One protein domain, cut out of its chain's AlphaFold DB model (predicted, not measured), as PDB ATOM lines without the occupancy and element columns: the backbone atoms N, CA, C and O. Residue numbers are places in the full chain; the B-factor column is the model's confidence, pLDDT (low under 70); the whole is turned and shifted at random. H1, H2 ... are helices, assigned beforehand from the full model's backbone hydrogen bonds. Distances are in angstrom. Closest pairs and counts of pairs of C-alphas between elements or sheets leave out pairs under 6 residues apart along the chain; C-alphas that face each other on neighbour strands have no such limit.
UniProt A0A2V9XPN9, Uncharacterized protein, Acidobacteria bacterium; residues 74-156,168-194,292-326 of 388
ATOM      1  N   PRO A  74     -22.592  47.373  12.924       89.06
ATOM      2  CA  PRO A  74     -23.026  45.989  12.708       89.06
ATOM      3  C   PRO A  74     -21.942  45.079  12.121       89.06
ATOM      4  O   PRO A  74     -21.950  43.882  12.389       89.06
ATOM      5  N   TYR A  75     -21.026  45.653  11.338       86.94
ATOM      6  CA  TYR A  75     -20.002  44.937  10.577       86.94
ATOM      7  C   TYR A  75     -18.634  44.935  11.272       86.94
ATOM      8  O   TYR A  75     -17.672  44.384  10.744       86.94
ATOM      9  N   LEU A  76     -18.534  45.556  12.452       88.94
ATOM     10  CA  LEU A  76     -17.317  45.557  13.257       88.94
ATOM     11  C   LEU A  76     -17.223  44.298  14.127       88.94
ATOM     12  O   LEU A  76     -18.250  43.806  14.612       88.94
ATOM     13  N   PRO A  77     -15.998  43.811  14.396       86.12
ATOM     14  CA  PRO A  77     -15.795  42.694  15.303       86.12
ATOM     15  C   PRO A  77     -16.342  43.013  16.702       86.12
ATOM     16  O   PRO A  77     -16.339  44.158  17.175       86.12
ATOM     17  N   ARG A  78     -16.833  41.970  17.371       83.56
ATOM     18  CA  ARG A  78     -17.268  42.015  18.767       83.56
ATOM     19  C   ARG A  78     -16.309  41.180  19.592       83.56
ATOM     20  O   ARG A  78     -16.118  40.009  19.287       83.56
ATOM     21  N   GLU A  79     -15.747  41.778  20.632       80.69
ATOM     22  CA  GLU A  79     -14.953  41.030  21.602       80.69
ATOM     23  C   GLU A  79     -15.860  40.330  22.614       80.69
ATOM     24  O   GLU A  79     -16.912  40.850  23.003       80.69
ATOM     25  N   LEU A  80     -15.451  39.123  22.996       75.19
ATOM     26  CA  LEU A  80     -16.068  38.326  24.048       75.19
ATOM     27  C   LEU A  80     -15.300  38.572  25.347       75.19
ATOM     28  O   LEU A  80     -14.077  38.724  25.327       75.19
ATOM     29  N   ALA A  81     -16.010  38.605  26.476       73.50
ATOM     30  CA  ALA A  81     -15.351  38.609  27.775       73.50
ATOM     31  C   ALA A  81     -14.544  37.313  27.923       73.50
ATOM     32  O   ALA A  81     -15.053  36.240  27.607       73.50
ATOM     33  N   GLN A  82     -13.292  37.416  28.366       71.75
ATOM     34  CA  GLN A  82     -12.439  36.246  28.583       71.75
ATOM     35  C   GLN A  82     -12.931  35.443  29.801       71.75
ATOM     36  O   GLN A  82     -13.506  36.043  30.716       71.75
ATOM     37  N   PRO A  83     -12.704  34.114  29.845       66.12
ATOM     38  CA  PRO A  83     -12.999  33.315  31.031       66.12
ATOM     39  C   PRO A  83     -12.242  33.865  32.243       66.12
ATOM     40  O   PRO A  83     -11.060  34.204  32.149       66.12
ATOM     41  N   SER A  84     -12.922  33.961  33.383       65.50
ATOM     42  CA  SER A  84     -12.265  34.294  34.644       65.50
ATOM     43  C   SER A  84     -11.604  33.035  35.189       65.50
ATOM     44  O   SER A  84     -12.296  32.091  35.541       65.50
ATOM     45  N   PHE A  85     -10.279  33.036  35.308       69.88
ATOM     46  CA  PHE A  85      -9.530  31.951  35.959       69.88
ATOM     47  C   PHE A  85      -9.382  32.147  37.475       69.88
ATOM     48  O   PHE A  85      -8.628  31.427  38.123       69.88
ATOM     49  N   ALA A  86     -10.029  33.167  38.043       68.56
ATOM     50  CA  ALA A  86     -10.004  33.402  39.478       68.56
ATOM     51  C   ALA A  86     -10.953  32.430  40.191       68.56
ATOM     52  O   ALA A  86     -12.128  32.350  39.833       68.56
ATOM     53  N   ASN A  87     -10.440  31.739  41.211       65.75
ATOM     54  CA  ASN A  87     -11.240  30.884  42.088       65.75
ATOM     55  C   ASN A  87     -12.287  31.717  42.840       65.75
ATOM     56  O   ASN A  87     -12.028  32.872  43.193       65.75
ATOM     57  N   SER A  88     -13.451  31.129  43.122       70.81
ATOM     58  CA  SER A  88     -14.478  31.823  43.904       70.81
ATOM     59  C   SER A  88     -14.058  31.984  45.370       70.81
ATOM     60  O   SER A  88     -13.493  31.074  45.982       70.81
ATOM     61  N   SER A  89     -14.395  33.126  45.979       71.94
ATOM     62  CA  SER A  89     -14.164  33.387  47.411       71.94
ATOM     63  C   SER A  89     -15.022  32.503  48.333       71.94
ATOM     64  O   SER A  89     -14.941  32.594  49.558       71.94
ATOM     65  N   ARG A  90     -15.894  31.658  47.762       73.94
ATOM     66  CA  ARG A  90     -16.769  30.747  48.505       73.94
ATOM     67  C   ARG A  90     -15.976  29.642  49.193       73.94
ATOM     68  O   ARG A  90     -16.324  29.280  50.316       73.94
ATOM     69  N   ILE A  91     -14.884  29.176  48.580       76.69
ATOM     70  CA  ILE A  91     -13.939  28.233  49.201       76.69
ATOM     71  C   ILE A  91     -13.464  28.763  50.560       76.69
ATOM     72  O   ILE A  91     -13.523  28.037  51.552       76.69
ATOM     73  N   ASP A  92     -13.097  30.045  50.631       77.62
ATOM     74  CA  ASP A  92     -12.593  30.664  51.864       77.62
ATOM     75  C   ASP A  92     -13.652  30.700  52.973       77.62
ATOM     76  O   ASP A  92     -13.327  30.600  54.154       77.62
ATOM     77  N   SER A  93     -14.936  30.797  52.607       78.69
ATOM     78  CA  SER A  93     -16.049  30.789  53.566       78.69
ATOM     79  C   SER A  93     -16.391  29.396  54.113       78.69
ATOM     80  O   SER A  93     -16.930  29.278  55.218       78.69
ATOM     81  N   LEU A  94     -16.071  28.344  53.353       79.31
ATOM     82  CA  LEU A  94     -16.330  26.943  53.707       79.31
ATOM     83  C   LEU A  94     -15.148  26.290  54.438       79.31
ATOM     84  O   LEU A  94     -15.298  25.225  55.043       79.31
ATOM     85  N   MET A  95     -13.982  26.933  54.419       78.94
ATOM     86  CA  MET A  95     -12.787  26.469  55.108       78.94
ATOM     87  C   MET A  95     -12.823  26.872  56.591       78.94
ATOM     88  O   MET A  95     -12.822  28.051  56.938       78.94
ATOM     89  N   ARG A  96     -12.833  25.885  57.492       76.69
ATOM     90  CA  ARG A  96     -12.712  26.083  58.947       76.69
ATOM     91  C   ARG A  96     -11.676  25.113  59.499       76.69
ATOM     92  O   ARG A  96     -11.727  23.924  59.206       76.69
ATOM     93  N   ASP A  97     -10.719  25.621  60.270       75.94
ATOM     94  CA  ASP A  97      -9.667  24.811  60.907       75.94
ATOM     95  C   ASP A  97      -8.853  23.943  59.922       75.94
ATOM     96  O   ASP A  97      -8.466  22.815  60.227       75.94
ATOM     97  N   GLY A  98      -8.619  24.453  58.706       75.75
ATOM     98  CA  GLY A  98      -7.912  23.730  57.640       75.75
ATOM     99  C   GLY A  98      -8.705  22.570  57.023       75.75
ATOM    100  O   GLY A  98      -8.148  21.809  56.236       75.75
ATOM    101  N   LYS A  99      -9.991  22.428  57.366       73.38
ATOM    102  CA  LYS A  99     -10.921  21.440  56.812       73.38
ATOM    103  C   LYS A  99     -12.038  22.148  56.055       73.38
ATOM    104  O   LYS A  99     -12.486  23.223  56.452       73.38
ATOM    105  N   ILE A 100     -12.491  21.545  54.962       78.06
ATOM    106  CA  ILE A 100     -13.603  22.074  54.175       78.06
ATOM    107  C   ILE A 100     -14.874  21.368  54.639       78.06
ATOM    108  O   ILE A 100     -14.984  20.147  54.538       78.06
ATOM    109  N   TYR A 101     -15.824  22.132  55.173       75.25
ATOM    110  CA  TYR A 101     -17.135  21.610  55.546       75.25
ATOM    111  C   TYR A 101     -18.079  21.793  54.363       75.25
ATOM    112  O   TYR A 101     -18.510  22.908  54.085       75.25
ATOM    113  N   LEU A 102     -18.366  20.700  53.655       79.75
ATOM    114  CA  LEU A 102     -19.221  20.702  52.470       79.75
ATOM    115  C   LEU A 102     -20.576  20.065  52.778       79.75
ATOM    116  O   LEU A 102     -20.644  18.933  53.254       79.75
ATOM    117  N   SER A 103     -21.648  20.788  52.464       85.44
ATOM    118  CA  SER A 103     -22.944  20.180  52.161       85.44
ATOM    119  C   SER A 103     -22.973  19.740  50.691       85.44
ATOM    120  O   SER A 103     -22.151  20.200  49.897       85.44
ATOM    121  N   ILE A 104     -23.920  18.879  50.304       85.75
ATOM    122  CA  ILE A 104     -24.092  18.500  48.891       85.75
ATOM    123  C   ILE A 104     -24.380  19.728  48.011       85.75
ATOM    124  O   ILE A 104     -23.782  19.877  46.950       85.75
ATOM    125  N   ASP A 105     -25.201  20.661  48.501       86.44
ATOM    126  CA  ASP A 105     -25.526  21.904  47.797       86.44
ATOM    127  C   ASP A 105     -24.292  22.807  47.637       86.44
ATOM    128  O   ASP A 105     -24.085  23.405  46.579       86.44
ATOM    129  N   ASP A 106     -23.441  22.888  48.667       85.19
ATOM    130  CA  ASP A 106     -22.186  23.639  48.594       85.19
ATOM    131  C   ASP A 106     -21.173  22.970  47.667       85.19
ATOM    132  O   ASP A 106     -20.483  23.671  46.932       85.19
ATOM    133  N   ALA A 107     -21.109  21.635  47.656       82.50
ATOM    134  CA  ALA A 107     -20.255  20.879  46.746       82.50
ATOM    135  C   ALA A 107     -20.669  21.099  45.287       82.50
ATOM    136  O   ALA A 107     -19.821  21.405  44.450       82.50
ATOM    137  N   ILE A 108     -21.974  21.030  44.998       84.06
ATOM    138  CA  ILE A 108     -22.527  21.317  43.671       84.06
ATOM    139  C   ILE A 108     -22.211  22.752  43.263       84.06
ATOM    140  O   ILE A 108     -21.693  22.978  42.171       84.06
ATOM    141  N   ALA A 109     -22.483  23.730  44.128       83.94
ATOM    142  CA  ALA A 109     -22.248  25.125  43.786       83.94
ATOM    143  C   ALA A 109     -20.763  25.419  43.541       83.94
ATOM    144  O   ALA A 109     -20.420  26.054  42.550       83.94
ATOM    145  N   LEU A 110     -19.878  24.909  44.396       81.81
ATOM    146  CA  LEU A 110     -18.437  25.114  44.291       81.81
ATOM    147  C   LEU A 110     -17.849  24.436  43.052       81.81
ATOM    148  O   LEU A 110     -17.003  25.021  42.374       81.81
ATOM    149  N   ALA A 111     -18.322  23.235  42.726       79.50
ATOM    150  CA  ALA A 111     -17.910  22.537  41.522       79.50
ATOM    151  C   ALA A 111     -18.435  23.232  40.259       79.50
ATOM    152  O   ALA A 111     -17.655  23.427  39.337       79.50
ATOM    153  N   LEU A 112     -19.699  23.676  40.219       82.19
ATOM    154  CA  LEU A 112     -20.254  24.418  39.076       82.19
ATOM    155  C   LEU A 112     -19.589  25.790  38.881       82.19
ATOM    156  O   LEU A 112     -19.376  26.197  37.741       82.19
ATOM    157  N   GLU A 113     -19.251  26.495  39.964       78.25
ATOM    158  CA  GLU A 113     -18.562  27.796  39.924       78.25
ATOM    159  C   GLU A 113     -17.135  27.695  39.363       78.25
ATOM    160  O   GLU A 113     -16.662  28.646  38.748       78.25
ATOM    161  N   ASN A 114     -16.457  26.558  39.552       75.44
ATOM    162  CA  ASN A 114     -15.082  26.335  39.089       75.44
ATOM    163  C   ASN A 114     -15.002  25.380  37.879       75.44
ATOM    164  O   ASN A 114     -13.919  24.906  37.527       75.44
ATOM    165  N   ASN A 115     -16.132  25.078  37.228       77.88
ATOM    166  CA  ASN A 115     -16.163  24.157  36.096       77.88
ATOM    167  C   ASN A 115     -15.861  24.885  34.775       77.88
ATOM    168  O   ASN A 115     -16.744  25.477  34.148       77.88
ATOM    169  N   LEU A 116     -14.611  24.786  34.316       78.25
ATOM    170  CA  LEU A 116     -14.185  25.356  33.032       78.25
ATOM    171  C   LEU A 116     -14.915  24.743  31.822       78.25
ATOM    172  O   LEU A 116     -15.063  25.420  30.803       78.25
ATOM    173  N   ASP A 117     -15.398  23.498  31.913       71.12
ATOM    174  CA  ASP A 117     -16.158  22.865  30.826       71.12
ATOM    175  C   ASP A 117     -17.551  23.481  30.685       71.12
ATOM    176  O   ASP A 117     -18.054  23.626  29.571       71.12
ATOM    177  N   LEU A 118     -18.173  23.897  31.791       79.62
ATOM    178  CA  LEU A 118     -19.445  24.612  31.767       79.62
ATOM    179  C   LEU A 118     -19.286  26.006  31.151       79.62
ATOM    180  O   LEU A 118     -20.132  26.442  30.361       79.62
ATOM    181  N   ASP A 119     -18.179  26.681  31.456       76.19
ATOM    182  CA  ASP A 119     -17.817  27.939  30.808       76.19
ATOM    183  C   ASP A 119     -17.555  27.744  29.309       76.19
ATOM    184  O   ASP A 119     -18.051  28.526  28.492       76.19
ATOM    185  N   LEU A 120     -16.866  26.667  28.914       76.38
ATOM    186  CA  LEU A 120     -16.678  26.301  27.507       76.38
ATOM    187  C   LEU A 120     -18.016  26.004  26.811       76.38
ATOM    188  O   LEU A 120     -18.271  26.503  25.713       76.38
ATOM    189  N   ALA A 121     -18.899  25.244  27.456       77.69
ATOM    190  CA  ALA A 121     -20.224  24.925  26.936       77.69
ATOM    191  C   ALA A 121     -21.079  26.188  26.742       77.69
ATOM    192  O   ALA A 121     -21.824  26.286  25.765       77.69
ATOM    193  N   ARG A 122     -20.922  27.202  27.603       81.44
ATOM    194  CA  ARG A 122     -21.580  28.506  27.445       81.44
ATOM    195  C   ARG A 122     -21.107  29.251  26.190       81.44
ATOM    196  O   ARG A 122     -21.916  29.930  25.557       81.44
ATOM    197  N   TYR A 123     -19.848  29.104  25.770       82.12
ATOM    198  CA  TYR A 123     -19.397  29.684  24.497       82.12
ATOM    199  C   TYR A 123     -20.114  29.081  23.292       82.12
ATOM    200  O   TYR A 123     -20.382  29.816  22.344       82.12
ATOM    201  N   ASN A 124     -20.495  27.800  23.326       81.38
ATOM    202  CA  ASN A 124     -21.249  27.193  22.224       81.38
ATOM    203  C   ASN A 124     -22.601  27.887  21.994       81.38
ATOM    204  O   ASN A 124     -23.026  28.002  20.846       81.38
ATOM    205  N   LEU A 125     -23.231  28.441  23.039       86.25
ATOM    206  CA  LEU A 125     -24.444  29.252  22.894       86.25
ATOM    207  C   LEU A 125     -24.165  30.558  22.131       86.25
ATOM    208  O   LEU A 125     -24.875  30.888  21.181       86.25
ATOM    209  N   ASN A 126     -23.083  31.260  22.484       86.69
ATOM    210  CA  ASN A 126     -22.663  32.478  21.783       86.69
ATOM    211  C   ASN A 126     -22.259  32.189  20.325       86.69
ATOM    212  O   ASN A 126     -22.529  32.994  19.433       86.69
ATOM    213  N   ILE A 127     -21.634  31.034  20.069       84.00
ATOM    214  CA  ILE A 127     -21.296  30.574  18.716       84.00
ATOM    215  C   ILE A 127     -22.579  30.287  17.926       84.00
ATOM    216  O   ILE A 127     -22.680  30.728  16.784       84.00
ATOM    217  N   ALA A 128     -23.580  29.628  18.519       85.81
ATOM    218  CA  ALA A 128     -24.864  29.366  17.859       85.81
ATOM    219  C   ALA A 128     -25.588  30.662  17.467       85.81
ATOM    220  O   ALA A 128     -26.143  30.777  16.371       85.81
ATOM    221  N   ASP A 129     -25.539  31.661  18.342       89.88
ATOM    222  CA  ASP A 129     -26.062  32.996  18.084       89.88
ATOM    223  C   ASP A 129     -25.308  33.701  16.940       89.88
ATOM    224  O   ASP A 129     -25.933  34.266  16.034       89.88
ATOM    225  N   ALA A 130     -23.974  33.627  16.925       88.25
ATOM    226  CA  ALA A 130     -23.155  34.173  15.844       88.25
ATOM    227  C   ALA A 130     -23.399  33.454  14.502       88.25
ATOM    228  O   ALA A 130     -23.450  34.099  13.452       88.25
ATOM    229  N   ASP A 131     -23.610  32.138  14.524       86.25
ATOM    230  CA  ASP A 131     -23.918  31.333  13.340       86.25
ATOM    231  C   ASP A 131     -25.324  31.647  12.794       86.25
ATOM    232  O   ASP A 131     -25.537  31.728  11.583       86.25
ATOM    233  N   LEU A 132     -26.283  31.958  13.674       91.00
ATOM    234  CA  LEU A 132     -27.583  32.508  13.285       91.00
ATOM    235  C   LEU A 132     -27.452  33.895  12.643       91.00
ATOM    236  O   LEU A 132     -28.112  34.163  11.635       91.00
ATOM    237  N   LEU A 133     -26.612  34.777  13.187       91.12
ATOM    238  CA  LEU A 133     -26.343  36.083  12.582       91.12
ATOM    239  C   LEU A 133     -25.692  35.935  11.195       91.12
ATOM    240  O   LEU A 133     -26.096  36.606  10.247       91.12
ATOM    241  N   ARG A 134     -24.760  34.990  11.048       88.69
ATOM    242  CA  ARG A 134     -24.136  34.617   9.772       88.69
ATOM    243  C   ARG A 134     -25.149  34.066   8.765       88.69
ATOM    244  O   ARG A 134     -25.139  34.450   7.601       88.69
ATOM    245  N   ALA A 135     -26.076  33.218   9.202       89.19
ATOM    246  CA  ALA A 135     -27.141  32.724   8.337       89.19
ATOM    247  C   ALA A 135     -28.080  33.851   7.868       89.19
ATOM    248  O   ALA A 135     -28.567  33.823   6.734       89.19
ATOM    249  N   LYS A 136     -28.334  34.858   8.720       91.19
ATOM    250  CA  LYS A 136     -29.155  36.035   8.378       91.19
ATOM    251  C   LYS A 136     -28.527  36.909   7.289       91.19
ATOM    252  O   LYS A 136     -29.292  37.506   6.539       91.19
ATOM    253  N   SER A 137     -27.199  36.931   7.142       89.62
ATOM    254  CA  SER A 137     -26.519  37.620   6.029       89.62
ATOM    255  C   SER A 137     -26.500  36.810   4.725       89.62
ATOM    256  O   SER A 137     -25.982  37.265   3.703       89.62
ATOM    257  N   GLY A 138     -27.072  35.601   4.725       86.94
ATOM    258  CA  GLY A 138     -27.095  34.698   3.571       86.94
ATOM    259  C   GLY A 138     -25.808  33.891   3.393       86.94
ATOM    260  O   GLY A 138     -25.677  33.177   2.401       86.94
ATOM    261  N   ALA A 139     -24.869  33.976   4.339       84.62
ATOM    262  CA  ALA A 139     -23.687  33.127   4.355       84.62
ATOM    263  C   ALA A 139     -24.024  31.703   4.835       84.62
ATOM    264  O   ALA A 139     -24.986  31.475   5.573       84.62
ATOM    265  N   SER A 140     -23.209  30.731   4.422       80.31
ATOM    266  CA  SER A 140     -23.297  29.359   4.929       80.31
ATOM    267  C   SER A 140     -22.980  29.319   6.420       80.31
ATOM    268  O   SER A 140     -22.025  29.963   6.856       80.31
ATOM    269  N   ILE A 141     -23.743  28.530   7.166       79.94
ATOM    270  CA  ILE A 141     -23.478  28.227   8.575       79.94
ATOM    271  C   ILE A 141     -22.183  27.421   8.738       79.94
ATOM    272  O   ILE A 141     -21.740  26.767   7.792       79.94
ATOM    273  N   LEU A 142     -21.570  27.511   9.915       75.38
ATOM    274  CA  LEU A 142     -20.381  26.746  10.299       75.38
ATOM    275  C   LEU A 142     -20.720  25.580  11.239       75.38
ATOM    276  O   LEU A 142     -19.932  24.639  11.335       75.38
ATOM    277  N   GLY A 143     -21.898  25.612  11.871       71.25
ATOM    278  CA  GLY A 143     -22.313  24.626  12.861       71.25
ATOM    279  C   GLY A 143     -21.770  24.915  14.255       71.25
ATOM    280  O   GLY A 143     -20.961  25.815  14.466       71.25
ATOM    281  N   VAL A 144     -22.235  24.121  15.218       69.88
ATOM    282  CA  VAL A 144     -21.898  24.254  16.638       69.88
ATOM    283  C   VAL A 144     -21.597  22.895  17.242       69.88
ATOM    284  O   VAL A 144     -22.262  21.907  16.931       69.88
ATOM    285  N   ASN A 145     -20.583  22.833  18.104       66.00
ATOM    286  CA  ASN A 145     -20.269  21.604  18.817       66.00
ATOM    287  C   ASN A 145     -21.284  21.396  19.951       66.00
ATOM    288  O   ASN A 145     -21.468  22.276  20.788       66.00
ATOM    289  N   THR A 146     -21.935  20.236  19.973       64.94
ATOM    290  CA  THR A 146     -22.861  19.823  21.043       64.94
ATOM    291  C   THR A 146     -22.458  18.483  21.647       64.94
ATOM    292  O   THR A 146     -23.281  17.806  22.260       64.94
ATOM    293  N   GLY A 147     -21.209  18.063  21.426       61.78
ATOM    294  CA  GLY A 147     -20.624  16.935  22.127       61.78
ATOM    295  C   GLY A 147     -20.612  17.211  23.626       61.78
ATOM    296  O   GLY A 147     -20.195  18.282  24.064       61.78
ATOM    297  N   ILE A 148     -21.097  16.242  24.393       57.81
ATOM    298  CA  ILE A 148     -21.090  16.280  25.853       57.81
ATOM    299  C   ILE A 148     -19.675  15.898  26.284       57.81
ATOM    300  O   ILE A 148     -19.166  14.855  25.857       57.81
ATOM    301  N   VAL A 149     -19.025  16.729  27.097       59.28
ATOM    302  CA  VAL A 149     -17.724  16.371  27.671       59.28
ATOM    303  C   VAL A 149     -18.003  15.487  28.879       59.28
ATOM    304  O   VAL A 149     -18.547  15.943  29.884       59.28
ATOM    305  N   GLN A 150     -17.690  14.200  28.746       52.84
ATOM    306  CA  GLN A 150     -17.732  13.235  29.840       52.84
ATOM    307  C   GLN A 150     -16.326  13.126  30.437       52.84
ATOM    308  O   GLN A 150     -15.358  12.996  29.689       52.84
ATOM    309  N   ASN A 151     -16.227  13.137  31.770       53.31
ATOM    310  CA  ASN A 151     -14.980  13.083  32.546       53.31
ATOM    311  C   ASN A 151     -14.169  14.395  32.558       53.31
ATOM    312  O   ASN A 151     -12.989  14.399  32.205       53.31
ATOM    313  N   THR A 152     -14.781  15.497  33.007       52.56
ATOM    314  CA  THR A 152     -14.059  16.729  33.374       52.56
ATOM    315  C   THR A 152     -12.895  16.387  34.316       52.56
ATOM    316  O   THR A 152     -13.130  15.805  35.384       52.56
ATOM    317  N   PRO A 153     -11.631  16.682  33.947       45.69
ATOM    318  CA  PRO A 153     -10.475  16.386  34.784       45.69
ATOM    319  C   PRO A 153     -10.632  16.996  36.182       45.69
ATOM    320  O   PRO A 153     -10.823  18.199  36.322       45.69
ATOM    321  N   GLY A 154     -10.566  16.141  37.205       46.03
ATOM    322  CA  GLY A 154     -10.849  16.491  38.603       46.03
ATOM    323  C   GLY A 154     -12.117  15.844  39.171       46.03
ATOM    324  O   GLY A 154     -12.321  15.918  40.376       46.03
ATOM    325  N   GLY A 155     -12.926  15.181  38.330       44.22
ATOM    326  CA  GLY A 155     -14.215  14.599  38.714       44.22
ATOM    327  C   GLY A 155     -14.358  13.069  38.622       44.22
ATOM    328  O   GLY A 155     -15.478  12.572  38.558       44.22
ATOM    329  N   GLY A 156     -13.271  12.296  38.538       40.03
ATOM    330  CA  GLY A 156     -13.388  10.842  38.377       40.03
ATOM    331  C   GLY A 156     -12.142  10.056  38.762       40.03
ATOM    332  O   GLY A 156     -11.039  10.324  38.281       40.03
ATOM    333  N   THR A 168     -13.269  19.187  17.968       39.12
ATOM    334  CA  THR A 168     -12.589  20.421  17.550       39.12
ATOM    335  C   THR A 168     -13.512  21.611  17.808       39.12
ATOM    336  O   THR A 168     -14.684  21.553  17.426       39.12
ATOM    337  N   GLY A 169     -13.009  22.637  18.503       40.62
ATOM    338  CA  GLY A 169     -13.791  23.796  18.940       40.62
ATOM    339  C   GLY A 169     -14.712  24.343  17.844       40.62
ATOM    340  O   GLY A 169     -14.394  24.257  16.658       40.62
ATOM    341  N   GLY A 170     -15.862  24.889  18.255       44.78
ATOM    342  CA  GLY A 170     -17.019  25.261  17.421       44.78
ATOM    343  C   GLY A 170     -16.804  26.319  16.326       44.78
ATOM    344  O   GLY A 170     -17.751  26.975  15.918       44.78
ATOM    345  N   THR A 171     -15.584  26.506  15.832       43.44
ATOM    346  CA  THR A 171     -15.244  27.352  14.681       43.44
ATOM    347  C   THR A 171     -14.676  26.557  13.504       43.44
ATOM    348  O   THR A 171     -14.345  27.146  12.476       43.44
ATOM    349  N   THR A 172     -14.529  25.234  13.631       42.28
ATOM    350  CA  THR A 172     -13.972  24.377  12.575       42.28
ATOM    351  C   THR A 172     -14.994  23.407  12.000       42.28
ATOM    352  O   THR A 172     -15.786  22.795  12.710       42.28
ATOM    353  N   VAL A 173     -14.902  23.235  10.687       45.97
ATOM    354  CA  VAL A 173     -15.672  22.324   9.843       45.97
ATOM    355  C   VAL A 173     -15.339  20.868  10.209       45.97
ATOM    356  O   VAL A 173     -14.448  20.279   9.606       45.97
ATOM    357  N   ALA A 174     -16.002  20.278  11.207       42.62
ATOM    358  CA  ALA A 174     -15.686  18.916  11.656       42.62
ATOM    359  C   ALA A 174     -16.913  18.114  12.115       42.62
ATOM    360  O   ALA A 174     -17.933  18.661  12.525       42.62
ATOM    361  N   ALA A 175     -16.789  16.786  12.055       41.81
ATOM    362  CA  ALA A 175     -17.873  15.804  12.169       41.81
ATOM    363  C   ALA A 175     -18.441  15.571  13.593       41.81
ATOM    364  O   ALA A 175     -19.129  14.577  13.808       41.81
ATOM    365  N   GLY A 176     -18.166  16.449  14.563       47.00
ATOM    366  CA  GLY A 176     -18.485  16.222  15.984       47.00
ATOM    367  C   GLY A 176     -19.602  17.083  16.589       47.00
ATOM    368  O   GLY A 176     -19.918  16.893  17.758       47.00
ATOM    369  N   GLY A 177     -20.180  18.030  15.844       49.94
ATOM    370  CA  GLY A 177     -21.190  18.970  16.356       49.94
ATOM    371  C   GLY A 177     -22.630  18.680  15.925       49.94
ATOM    372  O   GLY A 177     -22.867  17.875  15.021       49.94
ATOM    373  N   ALA A 178     -23.602  19.364  16.543       46.81
ATOM    374  CA  ALA A 178     -24.990  19.363  16.085       46.81
ATOM    375  C   ALA A 178     -25.047  19.787  14.610       46.81
ATOM    376  O   ALA A 178     -24.638  20.890  14.247       46.81
ATOM    377  N   GLY A 179     -25.545  18.885  13.760       48.12
ATOM    378  CA  GLY A 179     -25.521  19.042  12.303       48.12
ATOM    379  C   GLY A 179     -24.358  18.304  11.639       48.12
ATOM    380  O   GLY A 179     -23.643  18.908  10.847       48.12
ATOM    381  N   THR A 180     -24.195  17.010  11.953       44.44
ATOM    382  CA  THR A 180     -23.138  16.072  11.516       44.44
ATOM    383  C   THR A 180     -23.003  15.907   9.994       44.44
ATOM    384  O   THR A 180     -23.219  14.848   9.404       44.44
ATOM    385  N   GLY A 181     -22.574  16.966   9.330       48.81
ATOM    386  CA  GLY A 181     -21.916  16.906   8.041       48.81
ATOM    387  C   GLY A 181     -20.959  18.080   7.886       48.81
ATOM    388  O   GLY A 181     -20.920  19.013   8.693       48.81
ATOM    389  N   THR A 182     -20.106  17.978   6.875       45.00
ATOM    390  CA  THR A 182     -19.074  18.962   6.553       45.00
ATOM    391  C   THR A 182     -19.698  20.364   6.500       45.00
ATOM    392  O   THR A 182     -20.546  20.608   5.649       45.00
ATOM    393  N   LEU A 183     -19.267  21.271   7.395       47.28
ATOM    394  CA  LEU A 183     -19.725  22.671   7.586       47.28
ATOM    395  C   LEU A 183     -20.941  22.857   8.517       47.28
ATOM    396  O   LEU A 183     -21.656  23.844   8.381       47.28
ATOM    397  N   GLY A 184     -21.237  21.917   9.424       49.19
ATOM    398  CA  GLY A 184     -22.448  22.016  10.261       49.19
ATOM    399  C   GLY A 184     -23.744  21.823   9.464       49.19
ATOM    400  O   GLY A 184     -24.846  22.128   9.927       49.19
ATOM    401  N   LEU A 185     -23.596  21.342   8.231       51.16
ATOM    402  CA  LEU A 185     -24.650  21.010   7.296       51.16
ATOM    403  C   LEU A 185     -24.807  19.500   7.322       51.16
ATOM    404  O   LEU A 185     -23.898  18.792   6.901       51.16
ATOM    405  N   VAL A 186     -25.970  18.999   7.751       51.06
ATOM    406  CA  VAL A 186     -26.335  17.585   7.563       51.06
ATOM    407  C   VAL A 186     -26.040  17.216   6.109       51.06
ATOM    408  O   VAL A 186     -26.390  17.992   5.218       51.06
ATOM    409  N   SER A 187     -25.423  16.058   5.844       42.28
ATOM    410  CA  SER A 187     -25.045  15.614   4.487       42.28
ATOM    411  C   SER A 187     -26.191  15.691   3.454       42.28
ATOM    412  O   SER A 187     -25.926  15.722   2.257       42.28
ATOM    413  N   SER A 188     -27.453  15.773   3.895       45.34
ATOM    414  CA  SER A 188     -28.646  16.023   3.069       45.34
ATOM    415  C   SER A 188     -28.798  17.465   2.547       45.34
ATOM    416  O   SER A 188     -29.653  17.717   1.701       45.34
ATOM    417  N   THR A 189     -27.995  18.418   3.029       47.91
ATOM    418  CA  THR A 189     -27.988  19.825   2.584       47.91
ATOM    419  C   THR A 189     -26.886  20.101   1.551       47.91
ATOM    420  O   THR A 189     -26.851  21.189   0.970       47.91
ATOM    421  N   LEU A 190     -26.012  19.123   1.256       43.19
ATOM    422  CA  LEU A 190     -25.173  19.182   0.061       43.19
ATOM    423  C   LEU A 190     -26.069  19.090  -1.188       43.19
ATOM    424  O   LEU A 190     -26.590  18.035  -1.529       43.19
ATOM    425  N   GLY A 191     -26.198  20.208  -1.904       54.25
ATOM    426  CA  GLY A 191     -26.259  20.151  -3.367       54.25
ATOM    427  C   GLY A 191     -27.611  19.986  -4.069       54.25
ATOM    428  O   GLY A 191     -27.604  19.527  -5.204       54.25
ATOM    429  N   ILE A 192     -28.752  20.398  -3.502       52.41
ATOM    430  CA  ILE A 192     -30.045  20.376  -4.241       52.41
ATOM    431  C   ILE A 192     -30.892  21.658  -4.119       52.41
ATOM    432  O   ILE A 192     -32.077  21.671  -4.444       52.41
ATOM    433  N   GLY A 193     -30.299  22.771  -3.679       64.69
ATOM    434  CA  GLY A 193     -30.981  24.068  -3.578       64.69
ATOM    435  C   GLY A 193     -30.413  25.116  -4.531       64.69
ATOM    436  O   GLY A 193     -29.251  25.036  -4.922       64.69
ATOM    437  N   SER A 194     -31.205  26.142  -4.857       72.88
ATOM    438  CA  SER A 194     -30.682  27.345  -5.515       72.88
ATOM    439  C   SER A 194     -29.534  27.946  -4.698       72.88
ATOM    440  O   SER A 194     -29.528  27.873  -3.457       72.88
ATOM    441  N   ASN A 292     -34.601  29.891   0.343       87.00
ATOM    442  CA  ASN A 292     -33.563  30.889   0.617       87.00
ATOM    443  C   ASN A 292     -33.294  31.075   2.120       87.00
ATOM    444  O   ASN A 292     -32.166  31.338   2.518       87.00
ATOM    445  N   MET A 293     -34.296  30.882   2.983       88.69
ATOM    446  CA  MET A 293     -34.149  30.971   4.442       88.69
ATOM    447  C   MET A 293     -33.725  29.645   5.092       88.69
ATOM    448  O   MET A 293     -33.753  29.528   6.320       88.69
ATOM    449  N   ARG A 294     -33.333  28.631   4.307       86.62
ATOM    450  CA  ARG A 294     -32.979  27.298   4.829       86.62
ATOM    451  C   ARG A 294     -31.880  27.356   5.892       86.62
ATOM    452  O   ARG A 294     -32.044  26.769   6.955       86.62
ATOM    453  N   PHE A 295     -30.813  28.119   5.649       85.50
ATOM    454  CA  PHE A 295     -29.697  28.240   6.590       85.50
ATOM    455  C   PHE A 295     -30.116  28.978   7.858       85.50
ATOM    456  O   PHE A 295     -29.716  28.584   8.944       85.50
ATOM    457  N   ILE A 296     -31.007  29.969   7.745       90.00
ATOM    458  CA  ILE A 296     -31.579  30.662   8.907       90.00
ATOM    459  C   ILE A 296     -32.389  29.681   9.761       90.00
ATOM    460  O   ILE A 296     -32.313  29.721  10.985       90.00
ATOM    461  N   ARG A 297     -33.166  28.788   9.138       89.12
ATOM    462  CA  ARG A 297     -33.942  27.771   9.861       89.12
ATOM    463  C   ARG A 297     -33.040  26.730  10.525       89.12
ATOM    464  O   ARG A 297     -33.271  26.406  11.682       89.12
ATOM    465  N   ILE A 298     -32.015  26.250   9.823       84.88
ATOM    466  CA  ILE A 298     -31.049  25.306  10.395       84.88
ATOM    467  C   ILE A 298     -30.312  25.955  11.570       84.88
ATOM    468  O   ILE A 298     -30.249  25.354  12.632       84.88
ATOM    469  N   ALA A 299     -29.852  27.202  11.439       86.19
ATOM    470  CA  ALA A 299     -29.192  27.915  12.532       86.19
ATOM    471  C   ALA A 299     -30.106  28.111  13.754       86.19
ATOM    472  O   ALA A 299     -29.657  27.969  14.886       86.19
ATOM    473  N   LYS A 300     -31.405  28.382  13.546       90.81
ATOM    474  CA  LYS A 300     -32.390  28.429  14.643       90.81
ATOM    475  C   LYS A 300     -32.511  27.086  15.360       90.81
ATOM    476  O   LYS A 300     -32.453  27.058  16.583       90.81
ATOM    477  N   ASN A 301     -32.616  25.992  14.609       88.06
ATOM    478  CA  ASN A 301     -32.668  24.654  15.194       88.06
ATOM    479  C   ASN A 301     -31.358  24.320  15.929       88.06
ATOM    480  O   ASN A 301     -31.399  23.811  17.038       88.06
ATOM    481  N   ASN A 302     -30.197  24.651  15.356       83.94
ATOM    482  CA  ASN A 302     -28.894  24.434  15.991       83.94
ATOM    483  C   ASN A 302     -28.753  25.222  17.302       83.94
ATOM    484  O   ASN A 302     -28.179  24.714  18.263       83.94
ATOM    485  N   ARG A 303     -29.315  26.434  17.367       87.81
ATOM    486  CA  ARG A 303     -29.400  27.227  18.599       87.81
ATOM    487  C   ARG A 303     -30.256  26.542  19.663       87.81
ATOM    488  O   ARG A 303     -29.823  26.454  20.804       87.81
ATOM    489  N   GLU A 304     -31.425  26.018  19.296       89.06
ATOM    490  CA  GLU A 304     -32.272  25.242  20.217       89.06
ATOM    491  C   GLU A 304     -31.578  23.954  20.686       89.06
ATOM    492  O   GLU A 304     -31.593  23.640  21.872       89.06
ATOM    493  N   ILE A 305     -30.903  23.234  19.785       84.06
ATOM    494  CA  ILE A 305     -30.131  22.035  20.141       84.06
ATOM    495  C   ILE A 305     -28.990  22.392  21.103       84.06
ATOM    496  O   ILE A 305     -28.750  21.651  22.052       84.06
ATOM    497  N   SER A 306     -28.308  23.521  20.892       83.69
ATOM    498  CA  SER A 306     -27.222  23.977  21.774       83.69
ATOM    499  C   SER A 306     -27.718  24.304  23.179       83.69
ATOM    500  O   SER A 306     -27.049  23.965  24.149       83.69
ATOM    501  N   ASP A 307     -28.900  24.910  23.299       87.06
ATOM    502  CA  ASP A 307     -29.538  25.184  24.590       87.06
ATOM    503  C   ASP A 307     -29.878  23.884  25.339       87.06
ATOM    504  O   ASP A 307     -29.517  23.703  26.505       87.06
ATOM    505  N   VAL A 308     -30.480  22.914  24.640       88.25
ATOM    506  CA  VAL A 308     -30.778  21.591  25.213       88.25
ATOM    507  C   VAL A 308     -29.493  20.844  25.592       88.25
ATOM    508  O   VAL A 308     -29.441  20.224  26.653       88.25
ATOM    509  N   ALA A 309     -28.446  20.920  24.769       81.88
ATOM    510  CA  ALA A 309     -27.153  20.301  25.049       81.88
ATOM    511  C   ALA A 309     -26.455  20.944  26.258       81.88
ATOM    512  O   ALA A 309     -25.907  20.229  27.093       81.88
ATOM    513  N   PHE A 310     -26.525  22.270  26.401       86.19
ATOM    514  CA  PHE A 310     -26.013  22.973  27.576       86.19
ATOM    515  C   PHE A 310     -26.749  22.540  28.848       86.19
ATOM    516  O   PHE A 310     -26.119  22.215  29.853       86.19
ATOM    517  N   ARG A 311     -28.084  22.451  28.792       88.00
ATOM    518  CA  ARG A 311     -28.882  21.922  29.906       88.00
ATOM    519  C   ARG A 311     -28.469  20.496  30.268       88.00
ATOM    520  O   ARG A 311     -28.364  20.183  31.451       88.00
ATOM    521  N   LEU A 312     -28.234  19.646  29.270       84.94
ATOM    522  CA  LEU A 312     -27.765  18.284  29.496       84.94
ATOM    523  C   LEU A 312     -26.384  18.271  30.163       84.94
ATOM    524  O   LEU A 312     -26.222  17.546  31.134       84.94
ATOM    525  N   GLN A 313     -25.439  19.109  29.722       81.81
ATOM    526  CA  GLN A 313     -24.113  19.230  30.342       81.81
ATOM    527  C   GLN A 313     -24.204  19.628  31.823       81.81
ATOM    528  O   GLN A 313     -23.483  19.076  32.652       81.81
ATOM    529  N   VAL A 314     -25.098  20.562  32.175       86.31
ATOM    530  CA  VAL A 314     -25.333  20.942  33.579       86.31
ATOM    531  C   VAL A 314     -25.849  19.749  34.376       86.31
ATOM    532  O   VAL A 314     -25.282  19.443  35.418       86.31
ATOM    533  N   ILE A 315     -26.875  19.052  33.874       86.12
ATOM    534  CA  ILE A 315     -27.450  17.876  34.547       86.12
ATOM    535  C   ILE A 315     -26.380  16.802  34.756       86.12
ATOM    536  O   ILE A 315     -26.185  16.356  35.877       86.12
ATOM    537  N   THR A 316     -25.616  16.456  33.718       82.31
ATOM    538  CA  THR A 316     -24.569  15.430  33.830       82.31
ATOM    539  C   THR A 316     -23.456  15.831  34.790       82.31
ATOM    540  O   THR A 316     -22.888  14.971  35.454       82.31
ATOM    541  N   THR A 317     -23.133  17.124  34.864       82.62
ATOM    542  CA  THR A 317     -22.122  17.635  35.798       82.62
ATOM    543  C   THR A 317     -22.632  17.536  37.234       82.62
ATOM    544  O   THR A 317     -21.903  17.067  38.102       82.62
ATOM    545  N   VAL A 318     -23.888  17.921  37.483       86.44
ATOM    546  CA  VAL A 318     -24.525  17.778  38.800       86.44
ATOM    547  C   VAL A 318     -24.579  16.307  39.212       86.44
ATOM    548  O   VAL A 318     -24.082  15.983  40.284       86.44
ATOM    549  N   ASP A 319     -25.049  15.413  38.340       84.12
ATOM    550  CA  ASP A 319     -25.102  13.969  38.613       84.12
ATOM    551  C   ASP A 319     -23.713  13.402  38.966       84.12
ATOM    552  O   ASP A 319     -23.572  12.573  39.866       84.12
ATOM    553  N   GLN A 320     -22.654  13.841  38.276       82.19
ATOM    554  CA  GLN A 320     -21.278  13.439  38.593       82.19
ATOM    555  C   GLN A 320     -20.841  13.938  39.975       82.19
ATOM    556  O   GLN A 320     -20.253  13.172  40.737       82.19
ATOM    557  N   ILE A 321     -21.141  15.196  40.312       83.06
ATOM    558  CA  ILE A 321     -20.809  15.777  41.620       83.06
ATOM    559  C   ILE A 321     -21.556  15.065  42.746       83.06
ATOM    560  O   ILE A 321     -20.956  14.776  43.780       83.06
ATOM    561  N   GLU A 322     -22.831  14.739  42.547       85.25
ATOM    562  CA  GLU A 322     -23.618  13.994  43.530       85.25
ATOM    563  C   GLU A 322     -23.016  12.610  43.794       85.25
ATOM    564  O   GLU A 322     -22.821  12.244  44.953       85.25
ATOM    565  N   ASN A 323     -22.654  11.867  42.743       81.56
ATOM    566  CA  ASN A 323     -22.003  10.564  42.897       81.56
ATOM    567  C   ASN A 323     -20.660  10.689  43.630       81.56
ATOM    568  O   ASN A 323     -20.432   9.968  44.595       81.56
ATOM    569  N   MET A 324     -19.817  11.657  43.256       82.56
ATOM    570  CA  MET A 324     -18.545  11.905  43.944       82.56
ATOM    571  C   MET A 324     -18.720  12.275  45.418       82.56
ATOM    572  O   MET A 324     -17.945  11.833  46.265       82.56
ATOM    573  N   TYR A 325     -19.730  13.086  45.739       85.56
ATOM    574  CA  TYR A 325     -20.042  13.442  47.118       85.56
ATOM    575  C   TYR A 325     -20.432  12.199  47.925       85.56
ATOM    576  O   TYR A 325     -19.909  11.986  49.020       85.56
ATOM    577  N   TRP A 326     -21.308  11.349  47.383       85.00
ATOM    578  CA  TRP A 326     -21.709  10.112  48.052       85.00
ATOM    579  C   TRP A 326     -20.570   9.094  48.159       85.00
ATOM    580  O   TRP A 326     -20.451   8.453  49.203       85.00
TER     581      TRP A 326
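AT A GLANCE: This is residues 74 to 156, 168 to 194 and 292 to 326 of the 388 residues of an uncharacterized protein of Acidobacteria bacterium (UniProt A0A2V9XPN9). Two long helices, H3 and H4, lie side by side and run opposite ways, with H2 continuing the row beyond H3 on the last part of H4 and the small H1 near H2. A chain of loops, residues 137 to 156, runs back along this pair, residues 168 to 194 coil near the end where H4 begins, and residues 74 to 79 stick out. The printed part has 145 residues with four named helices, H1 to H4 in that order, and no named strand; the class is all helix, though just 69 residues are in named elements. It is a loose rod, with a radius of gyration of the C-alphas of 19.0 A and spans of 69 by 34 by 20 A.

HOW THE PARTS SIT: H1, residues 90 to 94, is close to but not clearly touching H2, residues 104 to 113; their closest C-alphas, Arg 90 and Leu 110, are 7.2 A apart. H3, residues 116 to 136, touches H4, residues 294 to 326, at a shallow tilt of 8 degrees, opposite ways; the closest C-alphas, Leu 132 and Ala 299, are 4.9 A apart. H2 touches H4 at its residues 317 to 325 alone, at a steep tilt of 44 degrees, the closest C-alphas being Ile 108 and Ile 321, 6.2 A. H1 is apart from H3 and H4. In H1, H2 and H4 every O i to N i+4 pair is within hydrogen-bond range; in H3, 14 of 17 are.

IN THESE COORDINATES: C-alpha 90 of H1 is at (-16.769, 30.747, 48.505). H2 is 14.1 A long, H3 30.8 A and H4 47.9 A, ending at C-alpha 326, (-21.709, 10.112, 48.052).

THE WHOLE: The C-alphas farthest apart, Asp 97 and Ser 194, are 69.7 A apart. The printed part has two cuts: across the first, the C-alphas of residues 156 and 168 are 22.9 A apart, and across the second, the C-alphas of residues 194 and 292 are 7.6 A apart. The link H2 to H3 is tight. Residues 83 to 87, 144 to 156 and 168 to 193 are under 70 in pLDDT.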